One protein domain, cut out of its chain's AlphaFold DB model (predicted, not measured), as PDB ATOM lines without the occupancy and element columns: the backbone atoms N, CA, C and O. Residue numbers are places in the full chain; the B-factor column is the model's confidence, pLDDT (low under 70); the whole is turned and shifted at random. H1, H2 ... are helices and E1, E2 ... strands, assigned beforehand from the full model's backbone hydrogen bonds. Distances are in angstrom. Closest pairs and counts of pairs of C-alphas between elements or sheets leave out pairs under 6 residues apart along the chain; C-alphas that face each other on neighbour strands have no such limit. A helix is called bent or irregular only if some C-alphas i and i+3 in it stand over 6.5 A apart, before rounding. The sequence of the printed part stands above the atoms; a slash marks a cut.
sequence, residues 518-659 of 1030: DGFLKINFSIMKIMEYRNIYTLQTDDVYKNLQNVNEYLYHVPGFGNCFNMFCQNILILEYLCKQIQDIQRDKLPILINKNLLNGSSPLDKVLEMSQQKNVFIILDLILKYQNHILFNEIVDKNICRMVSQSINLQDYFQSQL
ATOM      1  N   ASP A 518      26.155  29.966  16.247       62.94
ATOM      2  CA  ASP A 518      27.484  29.540  15.779       62.94
ATOM      3  C   ASP A 518      28.563  29.656  16.877       62.94
ATOM      4  O   ASP A 518      29.662  29.118  16.771       62.94
ATOM      5  N   GLY A 519      28.236  30.337  17.980       64.56
ATOM      6  CA  GLY A 519      28.997  30.326  19.225       64.56
ATOM      7  C   GLY A 519      28.330  31.179  20.303       64.56
ATOM      8  O   GLY A 519      27.530  32.069  20.002       64.56
ATOM      9  N   PHE A 520      28.656  30.938  21.576       68.44
ATOM     10  CA  PHE A 520      28.169  31.780  22.669       68.44
ATOM     11  C   PHE A 520      29.238  32.085  23.728       68.44
ATOM     12  O   PHE A 520      30.124  31.282  24.008       68.44
ATOM     13  N   LEU A 521      29.144  33.262  24.345       66.56
ATOM     14  CA  LEU A 521      29.942  33.686  25.496       66.56
ATOM     15  C   LEU A 521      29.061  33.727  26.739       66.56
ATOM     16  O   LEU A 521      28.015  34.368  26.733       66.56
ATOM     17  N   LYS A 522      29.496  33.092  27.829       63.44
ATOM     18  CA  LYS A 522      28.882  33.267  29.153       63.44
ATOM     19  C   LYS A 522      29.604  34.381  29.898       63.44
ATOM     20  O   LYS A 522      30.813  34.296  30.120       63.44
ATOM     21  N   ILE A 523      28.866  35.411  30.302       60.81
ATOM     22  CA  ILE A 523      29.419  36.568  31.007       60.81
ATOM     23  C   ILE A 523      28.900  36.555  32.434       60.81
ATOM     24  O   ILE A 523      27.700  36.490  32.676       60.81
ATOM     25  N   ASN A 524      29.811  36.649  33.398       55.97
ATOM     26  CA  ASN A 524      29.447  36.837  34.793       55.97
ATOM     27  C   ASN A 524      30.402  37.855  35.421       55.97
ATOM     28  O   ASN A 524      31.579  37.567  35.630       55.97
ATOM     29  N   PHE A 525      29.898  39.063  35.678       53.62
ATOM     30  CA  PHE A 525      30.684  40.177  36.197       53.62
ATOM     31  C   PHE A 525      30.346  40.425  37.672       53.62
ATOM     32  O   PHE A 525      29.288  40.959  37.997       53.62
ATOM     33  N   SER A 526      31.266  40.056  38.566       50.00
ATOM     34  CA  SER A 526      31.217  40.396  39.991       50.00
ATOM     35  C   SER A 526      32.609  40.798  40.478       50.00
ATOM     36  O   SER A 526      33.606  40.189  40.089       50.00
ATOM     37  N   ILE A 527      32.679  41.803  41.359       42.47
ATOM     38  CA  ILE A 527      33.935  42.282  41.963       42.47
ATOM     39  C   ILE A 527      34.658  41.138  42.697       42.47
ATOM     40  O   ILE A 527      35.884  41.058  42.639       42.47
ATOM     41  N   MET A 528      33.912  40.208  43.308       46.12
ATOM     42  CA  MET A 528      34.496  39.037  43.976       46.12
ATOM     43  C   MET A 528      35.181  38.074  42.996       46.12
ATOM     44  O   MET A 528      36.292  37.634  43.271       46.12
ATOM     45  N   LYS A 529      34.592  37.826  41.816       54.75
ATOM     46  CA  LYS A 529      35.189  36.951  40.787       54.75
ATOM     47  C   LYS A 529      36.494  37.513  40.215       54.75
ATOM     48  O   LYS A 529      37.415  36.765  39.915       54.75
ATOM     49  N   ILE A 530      36.616  38.837  40.107       58.03
ATOM     50  CA  ILE A 530      37.865  39.481  39.663       58.03
ATOM     51  C   ILE A 530      38.977  39.308  40.710       58.03
ATOM     52  O   ILE A 530      40.130  39.066  40.350       58.03
ATOM     53  N   MET A 531      38.646  39.413  42.003       52.69
ATOM     54  CA  MET A 531      39.610  39.158  43.082       52.69
ATOM     55  C   MET A 531      40.038  37.686  43.127       52.69
ATOM     56  O   MET A 531      41.219  37.402  43.308       52.69
ATOM     57  N   GLU A 532      39.109  36.762  42.892       61.94
ATOM     58  CA  GLU A 532      39.373  35.322  42.806       61.94
ATOM     59  C   GLU A 532      40.339  34.978  41.660       61.94
ATOM     60  O   GLU A 532      41.372  34.351  41.893       61.94
ATOM     61  N   TYR A 533      40.091  35.488  40.449       64.00
ATOM     62  CA  TYR A 533      40.980  35.288  39.295       64.00
ATOM     63  C   TYR A 533      42.376  35.888  39.527       64.00
ATOM     64  O   TYR A 533      43.387  35.295  39.146       64.00
ATOM     65  N   ARG A 534      42.462  37.040  40.210       59.41
ATOM     66  CA  ARG A 534      43.744  37.658  40.580       59.41
ATOM     67  C   ARG A 534      44.530  36.808  41.581       59.41
ATOM     68  O   ARG A 534      45.746  36.706  41.443       59.41
ATOM     69  N   ASN A 535      43.857  36.209  42.561       61.34
ATOM     70  CA  ASN A 535      44.496  35.340  43.546       61.34
ATOM     71  C   ASN A 535      44.995  34.045  42.895       61.34
ATOM     72  O   ASN A 535      46.133  33.644  43.130       61.34
ATOM     73  N   ILE A 536      44.199  33.445  42.006       64.00
ATOM     74  CA  ILE A 536      44.555  32.222  41.272       64.00
ATOM     75  C   ILE A 536      45.806  32.412  40.407       64.00
ATOM     76  O   ILE A 536      46.659  31.530  40.369       64.00
ATOM     77  N   TYR A 537      45.974  33.584  39.786       59.06
ATOM     78  CA  TYR A 537      47.173  33.910  39.004       59.06
ATOM     79  C   TYR A 537      48.473  33.919  39.839       59.06
ATOM     80  O   TYR A 537      49.563  33.807  39.284       59.06
ATOM     81  N   THR A 538      48.379  34.060  41.166       59.25
ATOM     82  CA  THR A 538      49.542  34.129  42.075       59.25
ATOM     83  C   THR A 538      49.886  32.810  42.777       59.25
ATOM     84  O   THR A 538      50.880  32.763  43.502       59.25
ATOM     85  N   LEU A 539      49.094  31.749  42.583       67.00
ATOM     86  CA  LEU A 539      49.277  30.453  43.250       67.00
ATOM     87  C   LEU A 539      50.313  29.556  42.545       67.00
ATOM     88  O   LEU A 539      50.565  29.685  41.349       67.00
ATOM     89  N   GLN A 540      50.901  28.621  43.303       58.44
ATOM     90  CA  GLN A 540      51.775  27.561  42.778       58.44
ATOM     91  C   GLN A 540      50.963  26.518  41.990       58.44
ATOM     92  O   GLN A 540      49.769  26.338  42.234       58.44
ATOM     93  N   THR A 541      51.605  25.803  41.060       60.25
ATOM     94  CA  THR A 541      50.937  24.892  40.106       60.25
ATOM     95  C   THR A 541      50.072  23.817  40.766       60.25
ATOM     96  O   THR A 541      48.998  23.509  40.255       60.25
ATOM     97  N   ASP A 542      50.488  23.299  41.921       59.22
ATOM     98  CA  ASP A 542      49.794  22.212  42.627       59.22
ATOM     99  C   ASP A 542      48.482  22.666  43.285       59.22
ATOM    100  O   ASP A 542      47.507  21.912  43.347       59.22
ATOM    101  N   ASP A 543      48.420  23.924  43.723       61.81
ATOM    102  CA  ASP A 543      47.215  24.514  44.311       61.81
ATOM    103  C   ASP A 543      46.224  24.980  43.234       61.81
ATOM    104  O   ASP A 543      45.015  25.022  43.469       61.81
ATOM    105  N   VAL A 544      46.708  25.247  42.018       62.47
ATOM    106  CA  VAL A 544      45.855  25.530  40.857       62.47
ATOM    107  C   VAL A 544      45.047  24.291  40.447       62.47
ATOM    108  O   VAL A 544      43.853  24.420  40.178       62.47
ATOM    109  N   TYR A 545      45.624  23.082  40.488       65.81
ATOM    110  CA  TYR A 545      44.878  21.845  40.193       65.81
ATOM    111  C   TYR A 545      43.724  21.590  41.168       65.81
ATOM    112  O   TYR A 545      42.664  21.125  40.752       65.81
ATOM    113  N   LYS A 546      43.896  21.921  42.454       62.12
ATOM    114  CA  LYS A 546      42.838  21.765  43.469       62.12
ATOM    115  C   LYS A 546      41.657  22.702  43.216       62.12
ATOM    116  O   LYS A 546      40.515  22.297  43.403       62.12
ATOM    117  N   ASN A 547      41.922  23.922  42.748       61.69
ATOM    118  CA  ASN A 547      40.883  24.915  42.457       61.69
ATOM    119  C   ASN A 547      40.181  24.680  41.107       61.69
ATOM    120  O   ASN A 547      39.035  25.088  40.936       61.69
ATOM    121  N   LEU A 548      40.832  23.996  40.159       63.56
ATOM    122  CA  LEU A 548      40.291  23.706  38.824       63.56
ATOM    123  C   LEU A 548      39.403  22.448  38.744       63.56
ATOM    124  O   LEU A 548      39.002  22.074  37.644       63.56
ATOM    125  N   GLN A 549      39.037  21.819  39.868       61.59
ATOM    126  CA  GLN A 549      38.142  20.646  39.876       61.59
ATOM    127  C   GLN A 549      36.756  20.929  39.259       61.59
ATOM    128  O   GLN A 549      36.159  20.033  38.672       61.59
ATOM    129  N   ASN A 550      36.269  22.177  39.321       63.53
ATOM    130  CA  ASN A 550      35.035  22.624  38.661       63.53
ATOM    131  C   ASN A 550      35.346  23.572  37.488       63.53
ATOM    132  O   ASN A 550      35.185  24.790  37.587       63.53
ATOM    133  N   VAL A 551      35.765  23.023  36.344       64.75
ATOM    134  CA  VAL A 551      36.182  23.812  35.161       64.75
ATOM    135  C   VAL A 551      35.081  24.759  34.653       64.75
ATOM    136  O   VAL A 551      35.379  25.872  34.224       64.75
ATOM    137  N   ASN A 552      33.804  24.381  34.780       67.12
ATOM    138  CA  ASN A 552      32.655  25.155  34.284       67.12
ATOM    139  C   ASN A 552      32.541  26.580  34.860       67.12
ATOM    140  O   ASN A 552      32.018  27.469  34.186       67.12
ATOM    141  N   GLU A 553      33.036  26.828  36.075       64.38
ATOM    142  CA  GLU A 553      33.026  28.163  36.699       64.38
ATOM    143  C   GLU A 553      34.159  29.075  36.206       64.38
ATOM    144  O   GLU A 553      34.075  30.302  36.326       64.38
ATOM    145  N   TYR A 554      35.177  28.489  35.572       67.06
ATOM    146  CA  TYR A 554      36.347  29.185  35.038       67.06
ATOM    147  C   TYR A 554      36.324  29.364  33.510       67.06
ATOM    148  O   TYR A 554      37.232  29.963  32.931       67.06
ATOM    149  N   LEU A 555      35.254  28.894  32.857       67.56
ATOM    150  CA  LEU A 555      34.969  29.121  31.435       67.56
ATOM    151  C   LEU A 555      34.249  30.457  31.162       67.56
ATOM    152  O   LEU A 555      34.037  30.816  30.004       67.56
ATOM    153  N   TYR A 556      33.857  31.199  32.204       70.00
ATOM    154  CA  TYR A 556      33.248  32.523  32.047       70.00
ATOM    155  C   TYR A 556      34.277  33.532  31.536       70.00
ATOM    156  O   TYR A 556      35.417  33.570  31.998       70.00
ATOM    157  N   HIS A 557      33.861  34.397  30.612       66.25
ATOM    158  CA  HIS A 557      34.726  35.470  30.128       66.25
ATOM    159  C   HIS A 557      34.717  36.640  31.115       66.25
ATOM    160  O   HIS A 557      33.684  37.292  31.311       66.25
ATOM    161  N   VAL A 558      35.869  36.908  31.737       61.22
ATOM    162  CA  VAL A 558      36.077  38.051  32.634       61.22
ATOM    163  C   VAL A 558      36.901  39.125  31.908       61.22
ATOM    164  O   VAL A 558      38.013  38.837  31.457       61.22
ATOM    165  N   PRO A 559      36.421  40.381  31.800       54.31
ATOM    166  CA  PRO A 559      37.166  41.441  31.124       54.31
ATOM    167  C   PRO A 559      38.564  41.650  31.733       54.31
ATOM    168  O   PRO A 559      38.722  41.707  32.952       54.31
ATOM    169  N   GLY A 560      39.591  41.760  30.884       56.41
ATOM    170  CA  GLY A 560      40.994  41.934  31.286       56.41
ATOM    171  C   GLY A 560      41.762  40.626  31.517       56.41
ATOM    172  O   GLY A 560      42.905  40.506  31.066       56.41
ATOM    173  N   PHE A 561      41.135  39.618  32.129       57.12
ATOM    174  CA  PHE A 561      41.752  38.304  32.367       57.12
ATOM    175  C   PHE A 561      41.446  37.288  31.254       57.12
ATOM    176  O   PHE A 561      42.323  36.502  30.900       57.12
ATOM    177  N   GLY A 562      40.266  37.369  30.630       67.75
ATOM    178  CA  GLY A 562      39.750  36.377  29.683       67.75
ATOM    179  C   GLY A 562      39.093  35.204  30.417       67.75
ATOM    180  O   GLY A 562      38.427  35.418  31.430       67.75
ATOM    181  N   ASN A 563      39.264  33.984  29.910       73.75
ATOM    182  CA  ASN A 563      38.883  32.747  30.606       73.75
ATOM    183  C   ASN A 563      40.126  32.003  31.150       73.75
ATOM    184  O   ASN A 563      41.248  32.518  31.095       73.75
ATOM    185  N   CYS A 564      39.953  30.781  31.666       70.88
ATOM    186  CA  CYS A 564      41.065  29.954  32.151       70.88
ATOM    187  C   CYS A 564      42.180  29.716  31.112       70.88
ATOM    188  O   CYS A 564      43.357  29.753  31.480       70.88
ATOM    189  N   PHE A 565      41.854  29.568  29.824       76.75
ATOM    190  CA  PHE A 565      42.840  29.415  28.748       76.75
ATOM    191  C   PHE A 565      43.661  30.689  28.532       76.75
ATOM    192  O   PHE A 565      44.869  30.619  28.316       76.75
ATOM    193  N   ASN A 566      43.049  31.869  28.668       74.69
ATOM    194  CA  ASN A 566      43.768  33.144  28.609       74.69
ATOM    195  C   ASN A 566      44.744  33.339  29.781       74.69
ATOM    196  O   ASN A 566      45.777  33.994  29.601       74.69
ATOM    197  N   MET A 567      44.425  32.794  30.959       70.62
ATOM    198  CA  MET A 567      45.269  32.892  32.156       70.62
ATOM    199  C   MET A 567      46.447  31.916  32.123       70.62
ATOM    200  O   MET A 567      47.573  32.317  32.404       70.62
ATOM    201  N   PHE A 568      46.200  30.657  31.751       74.25
ATOM    202  CA  PHE A 568      47.191  29.578  31.848       74.25
ATOM    203  C   PHE A 568      47.857  29.202  30.521       74.25
ATOM    204  O   PHE A 568      48.557  28.197  30.462       74.25
ATOM    205  N   CYS A 569      47.719  30.028  29.478       72.12
ATOM    206  CA  CYS A 569      48.306  29.795  28.149       72.12
ATOM    207  C   CYS A 569      49.820  29.482  28.139       72.12
ATOM    208  O   CYS A 569      50.309  28.867  27.200       72.12
ATOM    209  N   GLN A 570      50.568  29.879  29.173       73.81
ATOM    210  CA  GLN A 570      52.017  29.667  29.271       73.81
ATOM    211  C   GLN A 570      52.409  28.332  29.926       73.81
ATOM    212  O   GLN A 570      53.561  27.912  29.820       73.81
ATOM    213  N   ASN A 571      51.486  27.663  30.625       79.00
ATOM    214  CA  ASN A 571      51.782  26.450  31.383       79.00
ATOM    215  C   ASN A 571      51.195  25.209  30.697       79.00
ATOM    216  O   ASN A 571      49.990  24.964  30.758       79.00
ATOM    217  N   ILE A 572      52.073  24.399  30.097       80.06
ATOM    218  CA  ILE A 572      51.694  23.209  29.323       80.06
ATOM    219  C   ILE A 572      50.908  22.181  30.148       80.06
ATOM    220  O   ILE A 572      49.912  21.646  29.670       80.06
ATOM    221  N   LEU A 573      51.290  21.953  31.410       78.31
ATOM    222  CA  LEU A 573      50.684  20.912  32.247       78.31
ATOM    223  C   LEU A 573      49.230  21.253  32.610       78.31
ATOM    224  O   LEU A 573      48.352  20.390  32.601       78.31
ATOM    225  N   ILE A 574      48.961  22.537  32.873       78.56
ATOM    226  CA  ILE A 574      47.610  23.023  33.174       78.56
ATOM    227  C   ILE A 574      46.749  23.005  31.907       78.56
ATOM    228  O   ILE A 574      45.583  22.623  31.975       78.56
ATOM    229  N   LEU A 575      47.311  23.363  30.747       78.19
ATOM    230  CA  LEU A 575      46.596  23.289  29.472       78.19
ATOM    231  C   LEU A 575      46.194  21.854  29.121       78.19
ATOM    232  O   LEU A 575      45.041  21.628  28.762       78.19
ATOM    233  N   GLU A 576      47.090  20.878  29.275       80.75
ATOM    234  CA  GLU A 576      46.772  19.462  29.045       80.75
ATOM    235  C   GLU A 576      45.690  18.953  30.005       80.75
ATOM    236  O   GLU A 576      44.783  18.223  29.594       80.75
ATOM    237  N   TYR A 577      45.743  19.363  31.275       80.56
ATOM    238  CA  TYR A 577      44.706  19.041  32.254       80.56
ATOM    239  C   TYR A 577      43.347  19.642  31.873       80.56
ATOM    240  O   TYR A 577      42.344  18.929  31.869       80.56
ATOM    241  N   LEU A 578      43.309  20.921  31.486       78.31
ATOM    242  CA  LEU A 578      42.087  21.583  31.018       78.31
ATOM    243  C   LEU A 578      41.529  20.917  29.754       78.31
ATOM    244  O   LEU A 578      40.321  20.722  29.655       78.31
ATOM    245  N   CYS A 579      42.391  20.507  28.820       79.56
ATOM    246  CA  CYS A 579      41.971  19.782  27.621       79.56
ATOM    247  C   CYS A 579      41.298  18.450  27.968       79.56
ATOM    248  O   CYS A 579      40.249  18.144  27.407       79.56
ATOM    249  N   LYS A 580      41.853  17.684  28.918       81.25
ATOM    250  CA  LYS A 580      41.253  16.421  29.387       81.25
ATOM    251  C   LYS A 580      39.881  16.633  30.027       81.25
ATOM    252  O   LYS A 580      38.972  15.868  29.753       81.25
ATOM    253  N   GLN A 581      39.711  17.685  30.829       77.00
ATOM    254  CA  GLN A 581      38.435  17.972  31.501       77.00
ATOM    255  C   GLN A 581      37.325  18.437  30.540       77.00
ATOM    256  O   GLN A 581      36.144  18.263  30.827       77.00
ATOM    257  N   ILE A 582      37.683  19.041  29.404       79.81
ATOM    258  CA  ILE A 582      36.705  19.534  28.419       79.81
ATOM    259  C   ILE A 582      36.246  18.440  27.449       79.81
ATOM    260  O   ILE A 582      35.148  18.552  26.907       79.81
ATOM    261  N   GLN A 583      37.025  17.368  27.266       79.06
ATOM    262  CA  GLN A 583      36.666  16.254  26.374       79.06
ATOM    263  C   GLN A 583      35.330  15.586  26.742       79.06
ATOM    264  O   GLN A 583      34.633  15.107  25.850       79.06
ATOM    265  N   ASP A 584      34.942  15.622  28.018       75.31
ATOM    266  CA  ASP A 584      33.695  15.027  28.514       75.31
ATOM    267  C   ASP A 584      32.453  15.928  28.306       75.31
ATOM    268  O   ASP A 584      31.321  15.509  28.565       75.31
ATOM    269  N   ILE A 585      32.624  17.172  27.833       76.25
ATOM    270  CA  ILE A 585      31.539  18.149  27.643       76.25
ATOM    271  C   ILE A 585      31.102  18.195  26.167       76.25
ATOM    272  O   ILE A 585      31.913  18.304  25.253       76.25
ATOM    273  N   GLN A 586      29.787  18.174  25.919       71.38
ATOM    274  CA  GLN A 586      29.215  18.320  24.571       71.38
ATOM    275  C   GLN A 586      29.581  19.673  23.928       71.38
ATOM    276  O   GLN A 586      29.434  20.717  24.568       71.38
ATOM    277  N   ARG A 587      29.963  19.657  22.639       69.25
ATOM    278  CA  ARG A 587      30.421  20.837  21.873       69.25
ATOM    279  C   ARG A 587      29.436  22.013  21.919       69.25
ATOM    280  O   ARG A 587      29.842  23.124  22.233       69.25
ATOM    281  N   ASP A 588      28.142  21.748  21.745       64.88
ATOM    282  CA  ASP A 588      27.092  22.784  21.708       64.88
ATOM    283  C   ASP A 588      26.859  23.493  23.053       64.88
ATOM    284  O   ASP A 588      26.184  24.519  23.120       64.88
ATOM    285  N   LYS A 589      27.392  22.945  24.154       68.56
ATOM    286  CA  LYS A 589      27.270  23.496  25.514       68.56
ATOM    287  C   LYS A 589      28.533  24.217  25.982       68.56
ATOM    288  O   LYS A 589      28.530  24.754  27.098       68.56
ATOM    289  N   LEU A 590      29.588  24.245  25.168       74.81
ATOM    290  CA  LEU A 590      30.839  24.921  25.495       74.81
ATOM    291  C   LEU A 590      30.801  26.389  25.047       74.81
ATOM    292  O   LEU A 590      30.458  26.675  23.901       74.81
ATOM    293  N   PRO A 591      31.147  27.339  25.934       74.19
ATOM    294  CA  PRO A 591      31.339  28.719  25.523       74.19
ATOM    295  C   PRO A 591      32.620  28.857  24.686       74.19
ATOM    296  O   PRO A 591      33.514  28.017  24.753       74.19
ATOM    297  N   ILE A 592      32.736  29.964  23.955       77.00
ATOM    298  CA  ILE A 592      33.938  30.341  23.193       77.00
ATOM    299  C   ILE A 592      35.180  30.284  24.104       77.00
ATOM    300  O   ILE A 592      35.287  31.029  25.084       77.00
ATOM    301  N   LEU A 593      36.114  29.385  23.771       75.88
ATOM    302  CA  LEU A 593      37.279  29.047  24.598       75.88
ATOM    303  C   LEU A 593      38.502  29.919  24.306       75.88
ATOM    304  O   LEU A 593      39.307  30.170  25.196       75.88
ATOM    305  N   ILE A 594      38.675  30.398  23.080       78.81
ATOM    306  CA  ILE A 594      39.816  31.233  22.707       78.81
ATOM    307  C   ILE A 594      39.269  32.556  22.179       78.81
ATOM    308  O   ILE A 594      38.564  32.604  21.174       78.81
ATOM    309  N   ASN A 595      39.558  33.639  22.908       75.00
ATOM    310  CA  ASN A 595      39.155  35.005  22.564       75.00
ATOM    311  C   ASN A 595      40.177  36.026  23.104       75.00
ATOM    312  O   ASN A 595      40.967  35.712  23.992       75.00
ATOM    313  N   LYS A 596      40.166  37.264  22.605       68.00
ATOM    314  CA  LYS A 596      41.025  38.363  23.072       68.00
ATOM    315  C   LYS A 596      40.628  38.806  24.495       68.00
ATOM    316  O   LYS A 596      39.445  38.888  24.836       68.00
ATOM    317  N   ASN A 597      41.616  39.142  25.336       61.44
ATOM    318  CA  ASN A 597      41.373  39.642  26.706       61.44
ATOM    319  C   ASN A 597      40.704  41.033  26.723       61.44
ATOM    320  O   ASN A 597      39.889  41.330  27.596       61.44
ATOM    321  N   LEU A 598      41.086  41.895  25.772       58.03
ATOM    322  CA  LEU A 598      40.621  43.274  25.566       58.03
ATOM    323  C   LEU A 598      40.452  43.526  24.057       58.03
ATOM    324  O   LEU A 598      41.047  42.801  23.265       58.03
ATOM    325  N   LEU A 599      39.712  44.571  23.664       49.28
ATOM    326  CA  LEU A 599      39.481  44.948  22.255       49.28
ATOM    327  C   LEU A 599      40.779  45.071  21.431       49.28
ATOM    328  O   LEU A 599      40.827  44.616  20.294       49.28
ATOM    329  N   ASN A 600      41.848  45.591  22.049       53.81
ATOM    330  CA  ASN A 600      43.199  45.685  21.470       53.81
ATOM    331  C   ASN A 600      44.210  44.733  22.150       53.81
ATOM    332  O   ASN A 600      45.419  44.946  22.073       53.81
ATOM    333  N   GLY A 601      43.729  43.736  22.895       59.25
ATOM    334  CA  GLY A 601      44.566  42.789  23.634       59.25
ATOM    335  C   GLY A 601      45.028  41.609  22.777       59.25
ATOM    336  O   GLY A 601      44.407  41.283  21.768       59.25
ATOM    337  N   SER A 602      46.098  40.944  23.213       65.19
ATOM    338  CA  SER A 602      46.590  39.715  22.589       65.19
ATOM    339  C   SER A 602      45.674  38.526  22.875       65.19
ATOM    340  O   SER A 602      45.151  38.370  23.988       65.19
ATOM    341  N   SER A 603      45.479  37.684  21.861       78.69
ATOM    342  CA  SER A 603      44.829  36.381  22.014       78.69
ATOM    343  C   SER A 603      45.747  35.401  22.776       78.69
ATOM    344  O   SER A 603      46.959  35.628  22.863       78.69
ATOM    345  N   PRO A 604      45.215  34.301  23.344       79.25
ATOM    346  CA  PRO A 604      46.038  33.223  23.898       79.25
ATOM    347  C   PRO A 604      47.063  32.692  22.891       79.25
ATOM    348  O   PRO A 604      48.215  32.474  23.258       79.25
ATOM    349  N   LEU A 605      46.665  32.562  21.622       83.56
ATOM    350  CA  LEU A 605      47.537  32.128  20.534       83.56
ATOM    351  C   LEU A 605      48.679  33.133  20.303       83.56
ATOM    352  O   LEU A 605      49.838  32.731  20.231       83.56
ATOM    353  N   ASP A 606      48.382  34.438  20.299       82.50
ATOM    354  CA  ASP A 606      49.385  35.502  20.130       82.50
ATOM    355  C   ASP A 606      50.457  35.432  21.231       82.50
ATOM    356  O   ASP A 606      51.653  35.486  20.947       82.50
ATOM    357  N   LYS A 607      50.030  35.282  22.494       77.31
ATOM    358  CA  LYS A 607      50.935  35.238  23.657       77.31
ATOM    359  C   LYS A 607      51.878  34.040  23.606       77.31
ATOM    360  O   LYS A 607      53.039  34.157  23.991       77.31
ATOM    361  N   VAL A 608      51.382  32.889  23.160       80.62
ATOM    362  CA  VAL A 608      52.185  31.665  23.079       80.62
ATOM    363  C   VAL A 608      53.160  31.716  21.902       80.62
ATOM    364  O   VAL A 608      54.313  31.299  22.043       80.62
ATOM    365  N   LEU A 609      52.744  32.297  20.777       81.06
ATOM    366  CA  LEU A 609      53.610  32.509  19.619       81.06
ATOM    367  C   LEU A 609      54.756  33.481  19.916       81.06
ATOM    368  O   LEU A 609      55.881  33.238  19.478       81.06
ATOM    369  N   GLU A 610      54.513  34.532  20.707       81.94
ATOM    370  CA  GLU A 610      55.558  35.459  21.175       81.94
ATOM    371  C   GLU A 610      56.638  34.762  22.022       81.94
ATOM    372  O   GLU A 610      57.798  35.171  22.006       81.94
ATOM    373  N   MET A 611      56.290  33.681  22.727       73.38
ATOM    374  CA  MET A 611      57.215  32.921  23.582       73.38
ATOM    375  C   MET A 611      57.893  31.743  22.872       73.38
ATOM    376  O   MET A 611      58.726  31.075  23.481       73.38
ATOM    377  N   SER A 612      57.598  31.507  21.587       65.31
ATOM    378  CA  SER A 612      58.223  30.462  20.752       65.31
ATOM    379  C   SER A 612      58.033  29.018  21.259       65.31
ATOM    380  O   SER A 612      58.866  28.149  21.003       65.31
ATOM    381  N   GLN A 613      56.956  28.734  21.997       75.06
ATOM    382  CA  GLN A 613      56.697  27.402  22.562       75.06
ATOM    383  C   GLN A 613      55.784  26.567  21.648       75.06
ATOM    384  O   GLN A 613      54.566  26.563  21.822       75.06
ATOM    385  N   GLN A 614      56.367  25.805  20.714       78.75
ATOM    386  CA  GLN A 614      55.632  25.036  19.688       78.75
ATOM    387  C   GLN A 614      54.531  24.113  20.250       78.75
ATOM    388  O   GLN A 614      53.439  24.053  19.694       78.75
ATOM    389  N   LYS A 615      54.770  23.434  21.383       80.25
ATOM    390  CA  LYS A 615      53.779  22.521  21.990       80.25
ATOM    391  C   LYS A 615      52.515  23.236  22.477       80.25
ATOM    392  O   LYS A 615      51.415  22.737  22.276       80.25
ATOM    393  N   ASN A 616      52.664  24.415  23.082       83.19
ATOM    394  CA  ASN A 616      51.524  25.206  23.544       83.19
ATOM    395  C   ASN A 616      50.743  25.780  22.353       83.19
ATOM    396  O   ASN A 616      49.519  25.857  22.414       83.19
ATOM    397  N   VAL A 617      51.433  26.131  21.255       83.38
ATOM    398  CA  VAL A 617      50.770  26.542  20.006       83.38
ATOM    399  C   VAL A 617      49.936  25.394  19.453       83.38
ATOM    400  O   VAL A 617      48.775  25.607  19.127       83.38
ATOM    401  N   PHE A 618      50.495  24.181  19.409       84.38
ATOM    402  CA  PHE A 618      49.788  22.998  18.923       84.38
ATOM    403  C   PHE A 618      48.518  22.710  19.732       84.38
ATOM    404  O   PHE A 618      47.454  22.550  19.148       84.38
ATOM    405  N   ILE A 619      48.598  22.722  21.068       83.69
ATOM    406  CA  ILE A 619      47.432  22.492  21.942       83.69
ATOM    407  C   ILE A 619      46.353  23.563  21.721       83.69
ATOM    408  O   ILE A 619      45.171  23.240  21.628       83.69
ATOM    409  N   ILE A 620      46.738  24.840  21.626       84.31
ATOM    410  CA  ILE A 620      45.782  25.932  21.389       84.31
ATOM    411  C   ILE A 620      45.158  25.814  19.994       84.31
ATOM    412  O   ILE A 620      43.947  25.970  19.871       84.31
ATOM    413  N   LEU A 621      45.945  25.515  18.960       85.38
ATOM    414  CA  LEU A 621      45.450  25.347  17.593       85.38
ATOM    415  C   LEU A 621      44.487  24.155  17.486       85.38
ATOM    416  O   LEU A 621      43.411  24.293  16.913       85.38
ATOM    417  N   ASP A 622      44.812  23.028  18.122       84.88
ATOM    418  CA  ASP A 622      43.954  21.839  18.202       84.88
ATOM    419  C   ASP A 622      42.616  22.136  18.905       84.88
ATOM    420  O   ASP A 622      41.559  21.680  18.467       84.88
ATOM    421  N   LEU A 623      42.621  22.968  19.955       83.56
ATOM    422  CA  LEU A 623      41.387  23.427  20.605       83.56
ATOM    423  C   LEU A 623      40.515  24.278  19.671       83.56
ATOM    424  O   LEU A 623      39.293  24.101  19.669       83.56
ATOM    425  N   ILE A 624      41.115  25.172  18.875       84.31
ATOM    426  CA  ILE A 624      40.374  25.966  17.880       84.31
ATOM    427  C   ILE A 624      39.756  25.028  16.838       84.31
ATOM    428  O   ILE A 624      38.556  25.108  16.585       84.31
ATOM    429  N   LEU A 625      40.538  24.095  16.291       85.44
ATOM    430  CA  LEU A 625      40.084  23.169  15.250       85.44
ATOM    431  C   LEU A 625      38.995  22.201  15.743       85.44
ATOM    432  O   LEU A 625      38.065  21.890  15.005       85.44
ATOM    433  N   LYS A 626      39.057  21.736  16.996       83.38
ATOM    434  CA  LYS A 626      38.072  20.783  17.540       83.38
ATOM    435  C   LYS A 626      36.773  21.426  18.015       83.38
ATOM    436  O   LYS A 626      35.718  20.803  17.879       83.38
ATOM    437  N   TYR A 627      36.845  22.619  18.609       80.56
ATOM    438  CA  TYR A 627      35.715  23.227  19.327       80.56
ATOM    439  C   TYR A 627      35.249  24.574  18.754       80.56
ATOM    440  O   TYR A 627      34.165  25.025  19.111       80.56
ATOM    441  N   GLN A 628      36.026  25.222  17.881       82.12
ATOM    442  CA  GLN A 628      35.723  26.541  17.304       82.12
ATOM    443  C   GLN A 628      35.970  26.583  15.782       82.12
ATOM    444  O   GLN A 628      36.471  27.574  15.260       82.12
ATOM    445  N   ASN A 629      35.622  25.513  15.063       82.00
ATOM    446  CA  ASN A 629      35.806  25.396  13.612       82.00
ATOM    447  C   ASN A 629      34.703  26.136  12.829       82.00
ATOM    448  O   ASN A 629      33.772  25.513  12.329       82.00
ATOM    449  N   HIS A 630      34.759  27.468  12.791       82.38
ATOM    450  CA  HIS A 630      33.783  28.300  12.079       82.38
ATOM    451  C   HIS A 630      34.417  29.615  11.606       82.38
ATOM    452  O   HIS A 630      35.211  30.203  12.343       82.38
ATOM    453  N   ILE A 631      34.008  30.127  10.436       78.94
ATOM    454  CA  ILE A 631      34.591  31.306   9.753       78.94
ATOM    455  C   ILE A 631      34.838  32.520  10.677       78.94
ATOM    456  O   ILE A 631      35.865  33.186  10.573       78.94
ATOM    457  N   LEU A 632      33.950  32.748  11.655       77.31
ATOM    458  CA  LEU A 632      34.029  33.830  12.654       77.31
ATOM    459  C   LEU A 632      35.317  33.841  13.495       77.31
ATOM    460  O   LEU A 632      35.728  34.897  13.978       77.31
ATOM    461  N   PHE A 633      35.928  32.681  13.738       81.44
ATOM    462  CA  PHE A 633      37.104  32.563  14.607       81.44
ATOM    463  C   PHE A 633      38.420  32.687  13.841       81.44
ATOM    464  O   PHE A 633      39.487  32.759  14.457       81.44
ATOM    465  N   ASN A 634      38.357  32.755  12.510       84.88
ATOM    466  CA  ASN A 634      39.545  32.719  11.677       84.88
ATOM    467  C   ASN A 634      40.436  33.965  11.832       84.88
ATOM    468  O   ASN A 634      41.654  33.844  11.734       84.88
ATOM    469  N   GLU A 635      39.875  35.122  12.214       79.31
ATOM    470  CA  GLU A 635      40.641  36.353  12.509       79.31
ATOM    471  C   GLU A 635      41.755  36.120  13.560       79.31
ATOM    472  O   GLU A 635      42.787  36.793  13.552       79.31
ATOM    473  N   ILE A 636      41.570  35.155  14.473       80.69
ATOM    474  CA  ILE A 636      42.547  34.816  15.522       80.69
ATOM    475  C   ILE A 636      43.775  34.103  14.933       80.69
ATOM    476  O   ILE A 636      44.903  34.343  15.375       80.69
ATOM    477  N   VAL A 637      43.559  33.224  13.952       84.19
ATOM    478  CA  VAL A 637      44.605  32.383  13.356       84.19
ATOM    479  C   VAL A 637      45.277  33.104  12.188       84.19
ATOM    480  O   VAL A 637      46.506  33.180  12.163       84.19
ATOM    481  N   ASP A 638      44.484  33.711  11.300       83.69
ATOM    482  CA  ASP A 638      44.909  34.396  10.070       83.69
ATOM    483  C   ASP A 638      46.028  35.417  10.329       83.69
ATOM    484  O   ASP A 638      47.117  35.329   9.767       83.69
ATOM    485  N   LYS A 639      45.847  36.299  11.321       82.62
ATOM    486  CA  LYS A 639      46.843  37.313  11.716       82.62
ATOM    487  C   LYS A 639      48.238  36.743  12.042       82.62
ATOM    488  O   LYS A 639      49.237  37.463  12.001       82.62
ATOM    489  N   ASN A 640      48.320  35.471  12.423       83.12
ATOM    490  CA  ASN A 640      49.535  34.840  12.924       83.12
ATOM    491  C   ASN A 640      50.141  33.792  11.981       83.12
ATOM    492  O   ASN A 640      51.190  33.238  12.324       83.12
ATOM    493  N   ILE A 641      49.553  33.530  10.807       82.88
ATOM    494  CA  ILE A 641      50.010  32.475   9.881       82.88
ATOM    495  C   ILE A 641      51.490  32.643   9.528       82.88
ATOM    496  O   ILE A 641      52.269  31.709   9.700       82.88
ATOM    497  N   CYS A 642      51.923  33.855   9.169       77.31
ATOM    498  CA  CYS A 642      53.331  34.143   8.857       77.31
ATOM    499  C   CYS A 642      54.290  33.753   9.997       77.31
ATOM    500  O   CYS A 642      55.398  33.260   9.773       77.31
ATOM    501  N   ARG A 643      53.874  33.980  11.250       79.62
ATOM    502  CA  ARG A 643      54.680  33.637  12.430       79.62
ATOM    503  C   ARG A 643      54.710  32.128  12.649       79.62
ATOM    504  O   ARG A 643      55.775  31.596  12.947       79.62
ATOM    505  N   MET A 644      53.583  31.447  12.455       81.31
ATOM    506  CA  MET A 644      53.494  29.989  12.565       81.31
ATOM    507  C   MET A 644      54.346  29.280  11.504       81.31
ATOM    508  O   MET A 644      55.096  28.366  11.848       81.31
ATOM    509  N   VAL A 645      54.337  29.774  10.262       78.56
ATOM    510  CA  VAL A 645      55.211  29.289   9.177       78.56
ATOM    511  C   VAL A 645      56.685  29.495   9.536       78.56
ATOM    512  O   VAL A 645      57.477  28.563   9.444       78.56
ATOM    513  N   SER A 646      57.058  30.671  10.061       74.62
ATOM    514  CA  SER A 646      58.445  30.926  10.496       74.62
ATOM    515  C   SER A 646      58.918  30.030  11.649       74.62
ATOM    516  O   SER A 646      60.116  29.830  11.826       74.62
ATOM    517  N   GLN A 647      57.985  29.492  12.436       78.56
ATOM    518  CA  GLN A 647      58.255  28.561  13.531       78.56
ATOM    519  C   GLN A 647      58.120  27.089  13.103       78.56
ATOM    520  O   GLN A 647      58.149  26.216  13.974       78.56
ATOM    521  N   SER A 648      58.002  26.794  11.798       72.44
ATOM    522  CA  SER A 648      57.864  25.440  11.228       72.44
ATOM    523  C   SER A 648      56.699  24.631  11.820       72.44
ATOM    524  O   SER A 648      56.822  23.438  12.092       72.44
ATOM    525  N   ILE A 649      55.569  25.287  12.095       79.00
ATOM    526  CA  ILE A 649      54.372  24.620  12.625       79.00
ATOM    527  C   ILE A 649      53.595  23.988  11.466       79.00
ATOM    528  O   ILE A 649      53.381  24.638  10.445       79.00
ATOM    529  N   ASN A 650      53.148  22.738  11.629       78.88
ATOM    530  CA  ASN A 650      52.288  22.082  10.647       78.88
ATOM    531  C   ASN A 650      50.892  22.737  10.646       78.88
ATOM    532  O   ASN A 650      50.214  22.749  11.672       78.88
ATOM    533  N   LEU A 651      50.485  23.280   9.496       82.12
ATOM    534  CA  LEU A 651      49.198  23.952   9.285       82.12
ATOM    535  C   LEU A 651      48.255  23.166   8.358       82.12
ATOM    536  O   LEU A 651      47.229  23.701   7.950       82.12
ATOM    537  N   GLN A 652      48.572  21.912   8.022       80.88
ATOM    538  CA  GLN A 652      47.757  21.085   7.125       80.88
ATOM    539  C   GLN A 652      46.309  20.966   7.620       80.88
ATOM    540  O   GLN A 652      45.383  21.311   6.889       80.88
ATOM    541  N   ASP A 653      46.126  20.597   8.889       81.25
ATOM    542  CA  ASP A 653      44.799  20.465   9.501       81.25
ATOM    543  C   ASP A 653      44.039  21.801   9.541       81.25
ATOM    544  O   ASP A 653      42.811  21.827   9.508       81.25
ATOM    545  N   TYR A 654      44.758  22.929   9.584       85.62
ATOM    546  CA  TYR A 654      44.155  24.256   9.524       85.62
ATOM    547  C   TYR A 654      43.630  24.577   8.123       85.62
ATOM    548  O   TYR A 654      42.477  24.988   7.999       85.62
ATOM    549  N   PHE A 655      44.417  24.350   7.068       84.12
ATOM    550  CA  PHE A 655      43.976  24.608   5.693       84.12
ATOM    551  C   PHE A 655      42.865  23.665   5.224       84.12
ATOM    552  O   PHE A 655      42.071  24.058   4.379       84.12
ATOM    553  N   GLN A 656      42.759  22.469   5.806       82.31
ATOM    554  CA  GLN A 656      41.655  21.534   5.552       82.31
ATOM    555  C   GLN A 656      40.387  21.834   6.379       82.31
ATOM    556  O   GLN A 656      39.367  21.170   6.212       82.31
ATOM    557  N   SER A 657      40.438  22.807   7.295       84.44
ATOM    558  CA  SER A 657      39.318  23.144   8.180       84.44
ATOM    559  C   SER A 657      38.368  24.192   7.583       84.44
ATOM    560  O   SER A 657      38.685  24.869   6.608       84.44
ATOM    561  N   GLN A 658      37.213  24.388   8.232       81.00
ATOM    562  CA  GLN A 658      36.194  25.369   7.827       81.00
ATOM    563  C   GLN A 658      36.545  26.814   8.243       81.00
ATOM    564  O   GLN A 658      35.729  27.729   8.113       81.00
ATOM    565  N   LEU A 659      37.741  27.027   8.804       82.62
ATOM    566  CA  LEU A 659      38.234  28.332   9.239       82.62
ATOM    567  C   LEU A 659      38.720  29.183   8.048       82.62
ATOM    568  O   LEU A 659      38.156  30.265   7.845       82.62
TER     569      LEU A 659
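This is residues 518 to 659 of the 1030 residues of the protein "Wd-40 repeat protein" of Stylonychia lemnae (UniProt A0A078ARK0). The chain is wound in stacked turns, a short solenoid in which two rows of helices stand next to each other: H1, H3, H5, H7 and H8 in one row, and H2, H4, H6 and H9 in the other. The stack is loosely formed, with few contacts between the helices; H6, the longest helix, touches H4 and H5, and residues 518 to 526, with the strand E1, run along one side of the stack to H1 at one end. The printed part has 142 residues with one named strand and then nine named helices, E1 and H1 to H9 in order; E1 pairs with no named strand, and the class is mostly helix. The whole is compact, with a radius of gyration of the C-alphas of 14.8 A and spans of 41 by 32 by 31 A.

E1 covers residues 519 to 522, from C-alpha 519 at (28.997, 30.326, 19.225). H1 follows with residues 527 to 536, 14.6 A long, then H2 with 541 to 547, H3 with 564 to 568, and H4 with 572 to 582, 15.5 A long. H5 covers residues 604 to 610, and H6 residues 614 to 627, 20.0 A from C-alpha 614 at (55.632, 25.036, 19.688). H7 covers 631 to 638, H8 641 to 646, and H9 652 to 655, ending at C-alpha 655 at (43.976, 24.608, 5.693). H7 is irregular: C-alphas 632 and 635 are 7.1 A apart.

H5 and H6 form a helical hairpin and touch, the closest C-alphas being those of Val 608 and Val 617, 6.1 A apart, at a shallow tilt of 24 degrees, opposite ways; H6 does so with residues 616 to 621 alone. H4 and H6 touch, closest at Ile 572 and Asn 616, 6.1 A between C-alphas, at a shallow tilt of 14 degrees, the same way. H3 and H4 only just touch, only at the corner, with 3 pairs of C-alphas within 8 A, closest at Phe 568 and Ile 574, 6.7 A. H1 and H2 are close but not clearly touching, with the C-alphas of Ile 536 and Val 544 closest at 6.8 A. H6 and H9 are close but not clearly touching, closest at the C-alphas of Leu 625 and Tyr 654, 7.1 A. H7 and H8 meet only through their link. Every O i to N i+4 pair is within hydrogen-bond range in H1, H3, H4, H5, H6 and H8, but 2 of 3 in H2 and 1 of 4 in H7, where 3 of 5 O i to N i+3 pairs are; H9 is too short for such a pair.

The two C-alphas farthest apart, those of Met 528 and Gln 652, are 43.1 A apart. The printed part has no cut; the links H2 to H3 and H4 to H5 are long. Mean pLDDT of the printed part is 72.3, and 55 residues are under 70, among them 518 to 555.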